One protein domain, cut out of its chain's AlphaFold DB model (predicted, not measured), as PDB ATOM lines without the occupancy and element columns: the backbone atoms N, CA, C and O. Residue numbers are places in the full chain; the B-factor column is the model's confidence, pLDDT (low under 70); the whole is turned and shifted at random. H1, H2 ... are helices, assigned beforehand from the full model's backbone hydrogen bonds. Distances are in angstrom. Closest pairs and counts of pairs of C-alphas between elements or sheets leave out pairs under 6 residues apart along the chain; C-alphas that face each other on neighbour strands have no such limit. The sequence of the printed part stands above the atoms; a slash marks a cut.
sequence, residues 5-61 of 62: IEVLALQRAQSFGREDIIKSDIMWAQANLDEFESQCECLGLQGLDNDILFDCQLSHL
ATOM      1  N   ILE A   5     -16.013 -33.247 -32.827       85.38
ATOM      2  CA  ILE A   5     -14.926 -32.263 -32.756       85.38
ATOM      3  C   ILE A   5     -15.453 -30.874 -32.370       85.38
ATOM      4  O   ILE A   5     -14.847 -30.208 -31.532       85.38
ATOM      5  N   GLU A   6     -16.566 -30.427 -32.956       84.19
ATOM      6  CA  GLU A   6     -17.175 -29.131 -32.626       84.19
ATOM      7  C   GLU A   6     -17.669 -29.099 -31.177       84.19
ATOM      8  O   GLU A   6     -17.464 -28.100 -30.489       84.19
ATOM      9  N   VAL A   7     -18.241 -30.203 -30.687       82.81
ATOM     10  CA  VAL A   7     -18.691 -30.323 -29.291       82.81
ATOM     11  C   VAL A   7     -17.512 -30.251 -28.321       82.81
ATOM     12  O   VAL A   7     -17.541 -29.464 -27.374       82.81
ATOM     13  N   LEU A   8     -16.443 -31.007 -28.575       87.00
ATOM     14  CA  LEU A   8     -15.236 -30.997 -27.743       87.00
ATOM     15  C   LEU A   8     -14.549 -29.627 -27.741       87.00
ATOM     16  O   LEU A   8     -14.106 -29.142 -26.697       87.00
ATOM     17  N   ALA A   9     -14.482 -28.977 -28.901       90.75
ATOM     18  CA  ALA A   9     -13.906 -27.645 -29.020       90.75
ATOM     19  C   ALA A   9     -14.753 -26.599 -28.270       90.75
ATOM     20  O   ALA A   9     -14.196 -25.729 -27.595       90.75
ATOM     21  N   LEU A  10     -16.084 -26.713 -28.313       89.00
ATOM     22  CA  LEU A  10     -16.989 -25.850 -27.555       89.00
ATOM     23  C   LEU A  10     -16.845 -26.057 -26.043       89.00
ATOM     24  O   LEU A  10     -16.714 -25.077 -25.312       89.00
ATOM     25  N   GLN A  11     -16.793 -27.305 -25.567       83.81
ATOM     26  CA  GLN A  11     -16.549 -27.611 -24.150       83.81
ATOM     27  C   GLN A  11     -15.227 -27.011 -23.675       83.81
ATOM     28  O   GLN A  11     -15.147 -26.405 -22.602       83.81
ATOM     29  N   ARG A  12     -14.180 -27.136 -24.495       90.75
ATOM     30  CA  ARG A  12     -12.881 -26.556 -24.183       90.75
ATOM     31  C   ARG A  12     -12.974 -25.038 -24.073       90.75
ATOM     32  O   ARG A  12     -12.493 -24.497 -23.079       90.75
ATOM     33  N   ALA A  13     -13.632 -24.362 -25.012       92.12
ATOM     34  CA  ALA A  13     -13.853 -22.916 -24.956       92.12
ATOM     35  C   ALA A  13     -14.641 -22.496 -23.698       92.12
ATOM     36  O   ALA A  13     -14.191 -21.615 -22.956       92.12
ATOM     37  N   GLN A  14     -15.739 -23.191 -23.390       88.75
ATOM     38  CA  GLN A  14     -16.582 -22.931 -22.219       88.75
ATOM     39  C   GLN A  14     -15.845 -23.157 -20.894       88.75
ATOM     40  O   GLN A  14     -16.048 -22.396 -19.950       88.75
ATOM     41  N   SER A  15     -14.925 -24.127 -20.826       88.94
ATOM     42  CA  SER A  15     -14.069 -24.341 -19.645       88.94
ATOM     43  C   SER A  15     -13.159 -23.144 -19.332       88.94
ATOM     44  O   SER A  15     -12.734 -22.963 -18.193       88.94
ATOM     45  N   PHE A  16     -12.904 -22.289 -20.330       91.50
ATOM     46  CA  PHE A  16     -12.199 -21.014 -20.183       91.50
ATOM     47  C   PHE A  16     -13.146 -19.806 -20.083       91.50
ATOM     48  O   PHE A  16     -12.682 -18.669 -20.154       91.50
ATOM     49  N   GLY A  17     -14.457 -20.025 -19.951       91.12
ATOM     50  CA  GLY A  17     -15.465 -18.964 -19.909       91.12
ATOM     51  C   GLY A  17     -15.669 -18.246 -21.245       91.12
ATOM     52  O   GLY A  17     -16.103 -17.098 -21.254       91.12
ATOM     53  N   ARG A  18     -15.314 -18.886 -22.368       91.38
ATOM     54  CA  ARG A  18     -15.490 -18.341 -23.720       91.38
ATOM     55  C   ARG A  18     -16.678 -18.999 -24.412       91.38
ATOM     56  O   ARG A  18     -16.848 -20.212 -24.328       91.38
ATOM     57  N   GLU A  19     -17.452 -18.197 -25.134       87.69
ATOM     58  CA  GLU A  19     -18.528 -18.684 -26.009       87.69
ATOM     59  C   GLU A  19     -18.000 -19.038 -27.408       87.69
ATOM     60  O   GLU A  19     -18.513 -19.948 -28.055       87.69
ATOM     61  N   ASP A  20     -16.918 -18.379 -27.839       90.50
ATOM     62  CA  ASP A  20     -16.315 -18.588 -29.151       90.50
ATOM     63  C   ASP A  20     -15.214 -19.656 -29.138       90.50
ATOM     64  O   ASP A  20     -14.265 -19.618 -28.338       90.50
ATOM     65  N   ILE A  21     -15.298 -20.564 -30.112       91.69
ATOM     66  CA  ILE A  21     -14.279 -21.572 -30.407       91.69
ATOM     67  C   ILE A  21     -13.107 -20.912 -31.138       91.69
ATOM     68  O   ILE A  21     -13.287 -20.259 -32.167       91.69
ATOM     69  N   ILE A  22     -11.882 -21.144 -30.661       92.56
ATOM     70  CA  ILE A  22     -10.662 -20.748 -31.377       92.56
ATOM     71  C   ILE A  22      -9.905 -21.971 -31.892       92.56
ATOM     72  O   ILE A  22     -10.124 -23.108 -31.475       92.56
ATOM     73  N   LYS A  23      -8.939 -21.736 -32.784       93.38
ATOM     74  CA  LYS A  23      -8.145 -22.799 -33.416       93.38
ATOM     75  C   LYS A  23      -7.501 -23.767 -32.412       93.38
ATOM     76  O   LYS A  23      -7.442 -24.960 -32.690       93.38
ATOM     77  N   SER A  24      -7.031 -23.285 -31.258       94.94
ATOM     78  CA  SER A  24      -6.435 -24.160 -30.239       94.94
ATOM     79  C   SER A  24      -7.437 -25.136 -29.626       94.94
ATOM     80  O   SER A  24      -7.040 -26.235 -29.258       94.94
ATOM     81  N   ASP A  25      -8.714 -24.763 -29.535       94.00
ATOM     82  CA  ASP A  25      -9.766 -25.626 -28.993       94.00
ATOM     83  C   ASP A  25     -10.060 -26.778 -29.964       94.00
ATOM     84  O   ASP A  25     -10.165 -27.927 -29.549       94.00
ATOM     85  N   ILE A  26     -10.074 -26.485 -31.270       91.38
ATOM     86  CA  ILE A  26     -10.220 -27.490 -32.335       91.38
ATOM     87  C   ILE A  26      -9.014 -28.435 -32.359       91.38
ATOM     88  O   ILE A  26      -9.180 -29.648 -32.446       91.38
ATOM     89  N   MET A  27      -7.794 -27.897 -32.256       93.00
ATOM     90  CA  MET A  27      -6.581 -28.723 -32.210       93.00
ATOM     91  C   MET A  27      -6.550 -29.616 -30.967       93.00
ATOM     92  O   MET A  27      -6.127 -30.765 -31.052       93.00
ATOM     93  N   TRP A  28      -7.016 -29.107 -29.825       93.94
ATOM     94  CA  TRP A  28      -7.174 -29.907 -28.616       93.94
ATOM     95  C   TRP A  28      -8.221 -31.010 -28.817       93.94
ATOM     96  O   TRP A  28      -7.922 -32.167 -28.544       93.94
ATOM     97  N   ALA A  29      -9.392 -30.690 -29.370       90.62
ATOM     98  CA  ALA A  29     -10.448 -31.664 -29.647       90.62
ATOM     99  C   ALA A  29      -9.966 -32.799 -30.562       90.62
ATOM    100  O   ALA A  29     -10.178 -33.967 -30.262       90.62
ATOM    101  N   GLN A  30      -9.253 -32.465 -31.640       89.38
ATOM    102  CA  GLN A  30      -8.684 -33.455 -32.558       89.38
ATOM    103  C   GLN A  30      -7.645 -34.357 -31.884       89.38
ATOM    104  O   GLN A  30      -7.605 -35.549 -32.162       89.38
ATOM    105  N   ALA A  31      -6.812 -33.805 -30.997       90.94
ATOM    106  CA  ALA A  31      -5.783 -34.572 -30.298       90.94
ATOM    107  C   ALA A  31      -6.339 -35.510 -29.212       90.94
ATOM    108  O   ALA A  31      -5.630 -36.417 -28.793       90.94
ATOM    109  N   ASN A  32      -7.573 -35.283 -28.749       86.06
ATOM    110  CA  ASN A  32      -8.209 -36.051 -27.671       86.06
ATOM    111  C   ASN A  32      -9.450 -36.823 -28.158       86.06
ATOM    112  O   ASN A  32     -10.215 -37.334 -27.342       86.06
ATOM    113  N   LEU A  33      -9.660 -36.898 -29.478       84.69
ATOM    114  CA  LEU A  33     -10.848 -37.510 -30.071       84.69
ATOM    115  C   LEU A  33     -10.933 -39.003 -29.728       84.69
ATOM    116  O   LEU A  33     -11.945 -39.438 -29.191       84.69
ATOM    117  N   ASP A  34      -9.844 -39.744 -29.940       81.06
ATOM    118  CA  ASP A  34      -9.775 -41.189 -29.682       81.06
ATOM    119  C   ASP A  34     -10.032 -41.529 -28.202       81.06
ATOM    120  O   ASP A  34     -10.698 -42.513 -27.874       81.06
ATOM    121  N   GLU A  35      -9.521 -40.700 -27.285       83.25
ATOM    122  CA  GLU A  35      -9.734 -40.880 -25.846       83.25
ATOM    123  C   GLU A  35     -11.200 -40.642 -25.474       83.25
ATOM    124  O   GLU A  35     -11.777 -41.408 -24.701       83.25
ATOM    125  N   PHE A  36     -11.826 -39.617 -26.052       79.06
ATOM    126  CA  PHE A  36     -13.235 -39.334 -25.810       79.06
ATOM    127  C   PHE A  36     -14.152 -40.402 -26.409       79.06
ATOM    128  O   PHE A  36     -15.114 -40.818 -25.761       79.06
ATOM    129  N   GLU A  37     -13.845 -40.881 -27.616       78.06
ATOM    130  CA  GLU A  37     -14.550 -42.003 -28.228       78.06
ATOM    131  C   GLU A  37     -14.467 -43.226 -27.313       78.06
ATOM    132  O   GLU A  37     -15.512 -43.745 -26.923       78.06
ATOM    133  N   SER A  38     -13.268 -43.590 -26.842       81.50
ATOM    134  CA  SER A  38     -13.066 -44.701 -25.901       81.50
ATOM    135  C   SER A  38     -13.850 -44.536 -24.590       81.50
ATOM    136  O   SER A  38     -14.434 -45.502 -24.089       81.50
ATOM    137  N   GLN A  39     -13.926 -43.321 -24.038       76.19
ATOM    138  CA  GLN A  39     -14.750 -43.038 -22.857       76.19
ATOM    139  C   GLN A  39     -16.247 -43.214 -23.144       76.19
ATOM    140  O   GLN A  39     -16.965 -43.774 -22.311       76.19
ATOM    141  N   CYS A  40     -16.722 -42.796 -24.321       74.44
ATOM    142  CA  CYS A  40     -18.105 -43.022 -24.745       74.44
ATOM    143  C   CYS A  40     -18.415 -44.518 -24.876       74.44
ATOM    144  O   CYS A  40     -19.494 -44.949 -24.469       74.44
ATOM    145  N   GLU A  41     -17.470 -45.321 -25.372       78.12
ATOM    146  CA  GLU A  41     -17.600 -46.783 -25.409       78.12
ATOM    147  C   GLU A  41     -17.717 -47.379 -24.008       78.12
ATOM    148  O   GLU A  41     -18.639 -48.149 -23.735       78.12
ATOM    149  N   CYS A  42     -16.829 -46.976 -23.096       77.00
ATOM    150  CA  CYS A  42     -16.810 -47.468 -21.717       77.00
ATOM    151  C   CYS A  42     -18.105 -47.149 -20.960       77.00
ATOM    152  O   CYS A  42     -18.548 -47.940 -20.127       77.00
ATOM    153  N   LEU A  43     -18.712 -45.998 -21.246       71.88
ATOM    154  CA  LEU A  43     -19.969 -45.561 -20.639       71.88
ATOM    155  C   LEU A  43     -21.212 -46.124 -21.355       71.88
ATOM    156  O   LEU A  43     -22.331 -45.844 -20.930       71.88
ATOM    157  N   GLY A  44     -21.038 -46.919 -22.417       71.44
ATOM    158  CA  GLY A  44     -22.143 -47.489 -23.191       71.44
ATOM    159  C   GLY A  44     -22.938 -46.441 -23.972       71.44
ATOM    160  O   GLY A  44     -24.113 -46.646 -24.263       71.44
ATOM    161  N   LEU A  45     -22.309 -45.310 -24.295       69.69
ATOM    162  CA  LEU A  45     -22.934 -44.169 -24.962       69.69
ATOM    163  C   LEU A  45     -22.761 -44.203 -26.495       69.69
ATOM    164  O   LEU A  45     -23.102 -43.243 -27.185       69.69
ATOM    165  N   GLN A  46     -22.236 -45.305 -27.041       63.28
ATOM    166  CA  GLN A  46     -22.082 -45.519 -28.483       63.28
ATOM    167  C   GLN A  46     -23.439 -45.430 -29.199       63.28
ATOM    168  O   GLN A  46     -24.353 -46.206 -28.926       63.28
ATOM    169  N   GLY A  47     -23.560 -44.501 -30.151       59.25
ATOM    170  CA  GLY A  47     -24.766 -44.326 -30.970       59.25
ATOM    171  C   GLY A  47     -25.794 -43.338 -30.414       59.25
ATOM    172  O   GLY A  47     -26.843 -43.162 -31.031       59.25
ATOM    173  N   LEU A  48     -25.505 -42.678 -29.289       61.28
ATOM    174  CA  LEU A  48     -26.254 -41.496 -28.872       61.28
ATOM    175  C   LEU A  48     -25.845 -40.296 -29.727       61.28
ATOM    176  O   LEU A  48     -24.664 -40.106 -30.021       61.28
ATOM    177  N   ASP A  49     -26.828 -39.481 -30.112       63.59
ATOM    178  CA  ASP A  49     -26.551 -38.202 -30.759       63.59
ATOM    179  C   ASP A  49     -25.647 -37.349 -29.860       63.59
ATOM    180  O   ASP A  49     -25.796 -37.335 -28.634       63.59
ATOM    181  N   ASN A  50     -24.727 -36.604 -30.479       63.91
ATOM    182  CA  ASN A  50     -23.771 -35.742 -29.777       63.91
ATOM    183  C   ASN A  50     -24.459 -34.743 -28.827       63.91
ATOM    184  O   ASN A  50     -23.892 -34.378 -27.799       63.91
ATOM    185  N   ASP A  51     -25.698 -34.362 -29.136       59.72
ATOM    186  CA  ASP A  51     -26.526 -33.486 -28.307       59.72
ATOM    187  C   ASP A  51     -26.975 -34.182 -26.996       59.72
ATOM    188  O   ASP A  51     -27.058 -33.544 -25.951       59.72
ATOM    189  N   ILE A  52     -27.189 -35.507 -27.010       60.34
ATOM    190  CA  ILE A  52     -27.562 -36.313 -25.829       60.34
ATOM    191  C   ILE A  52     -26.329 -36.645 -24.975       60.34
ATOM    192  O   ILE A  52     -26.403 -36.631 -23.744       60.34
ATOM    193  N   LEU A  53     -25.177 -36.902 -25.611       61.69
ATOM    194  CA  LEU A  53     -23.892 -37.053 -24.910       61.69
ATOM    195  C   LEU A  53     -23.589 -35.825 -24.033       61.69
ATOM    196  O   LEU A  53     -23.080 -35.959 -22.918       61.69
ATOM    197  N   PHE A  54     -23.962 -34.639 -24.523       63.41
ATOM    198  CA  PHE A  54     -23.750 -33.359 -23.859       63.41
ATOM    199  C   PHE A  54     -24.607 -33.177 -22.594       63.41
ATOM    200  O   PHE A  54     -24.071 -32.830 -21.536       63.41
ATOM    201  N   ASP A  55     -25.906 -33.487 -22.654       58.84
ATOM    202  CA  ASP A  55     -26.802 -33.413 -21.487       58.84
ATOM    203  C   ASP A  55     -26.402 -34.410 -20.385       58.84
ATOM    204  O   ASP A  55     -26.468 -34.105 -19.185       58.84
ATOM    205  N   CYS A  56     -25.913 -35.592 -20.773       55.78
ATOM    206  CA  CYS A  56     -25.410 -36.594 -19.835       55.78
ATOM    207  C   CYS A  56     -24.106 -36.161 -19.142       55.78
ATOM    208  O   CYS A  56     -23.963 -36.397 -17.944       55.78
ATOM    209  N   GLN A  57     -23.162 -35.505 -19.824       55.56
ATOM    210  CA  GLN A  57     -21.914 -35.058 -19.182       55.56
ATOM    211  C   GLN A  57     -22.097 -33.818 -18.292       55.56
ATOM    212  O   GLN A  57     -21.521 -33.760 -17.205       55.56
ATOM    213  N   LEU A  58     -22.922 -32.846 -18.697       50.69
ATOM    214  CA  LEU A  58     -23.177 -31.643 -17.891       50.69
ATOM    215  C   LEU A  58     -23.949 -31.934 -16.600       50.69
ATOM    216  O   LEU A  58     -23.746 -31.255 -15.592       50.69
ATOM    217  N   SER A  59     -24.819 -32.944 -16.610       50.38
ATOM    218  CA  SER A  59     -25.573 -33.356 -15.421       50.38
ATOM    219  C   SER A  59     -24.715 -34.061 -14.362       50.38
ATOM    220  O   SER A  59     -25.080 -34.019 -13.191       50.38
ATOM    221  N   HIS A  60     -23.564 -34.635 -14.734       46.56
ATOM    222  CA  HIS A  60     -22.631 -35.293 -13.805       46.56
ATOM    223  C   HIS A  60     -21.529 -34.367 -13.252       46.56
ATOM    224  O   HIS A  60     -20.763 -34.781 -12.386       46.56
ATOM    225  N   LEU A  61     -21.445 -33.119 -13.730       40.44
ATOM    226  CA  LEU A  61     -20.512 -32.088 -13.246       40.44
ATOM    227  C   LEU A  61     -21.166 -31.085 -12.270       40.44
ATOM    228  O   LEU A  61     -20.563 -30.058 -11.956       40.44
TER     229      LEU A  61
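This is residues 5 to 61 of the 62 residues of an uncharacterized protein of Pseudoalteromonas ulvae (UniProt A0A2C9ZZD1). Four short helices make an open U: H2 and H3 follow each other end to end as its base, H1 crosses over H2 and packs on it, and H4 folds back from the far end of H3 towards H1. H1 with H2 is the one closely packed pair, and few contacts join the other helices. The printed part has 57 residues, with four named helices in the order H1, H2, H3, H4 and no named strand, class all helix. The whole is compact, with a radius of gyration of the C-alphas of 11.4 A, and spans 30 by 23 by 17 A.

H1, residues 5 to 15, touches H2, residues 23 to 31, at a steep tilt of 61 degrees, opposite ways; their closest C-alphas, of Ala 9 and Asp 25, are 4.6 A apart. H2 and H3, residues 33 to 42, meet only through their link. H1 and H3 are close but not clearly touching, about perpendicular at 88 degrees, with the closest C-alphas, of Ile 5 and Leu 33, 7.2 A apart. H4, residues 50 to 59, is close to H1 but not clearly touching, at a shallow tilt of 26 degrees, the same way; the closest C-alphas, of Val 7 and Asn 50, are 7.4 A apart. H3 and H4 are only just apart, at 8.3 A, and H2 and H4 are apart. In H1, H2, H3 and H4 every O i to N i+4 pair is within hydrogen-bond range.

H1 begins at C-alpha 5, (-14.926, -32.263, -32.756), and is 15.3 A long from first to last C-alpha. H2 measures 12.4 A and H3 14.3 A, ending at C-alpha 42, (-16.810, -47.468, -21.717). H4 measures 14.7 A and ends at C-alpha 59, (-25.573, -33.356, -15.421).

The two C-alphas farthest apart, of Ile 22 and Gly 44, are 30.2 A apart. The printed part has no cut; the link H2 to H3 is tight, and the links H1 to H2 and H3 to H4 are short. Mean pLDDT of the printed part is 77.9, and residues 45 to 61 are under 70.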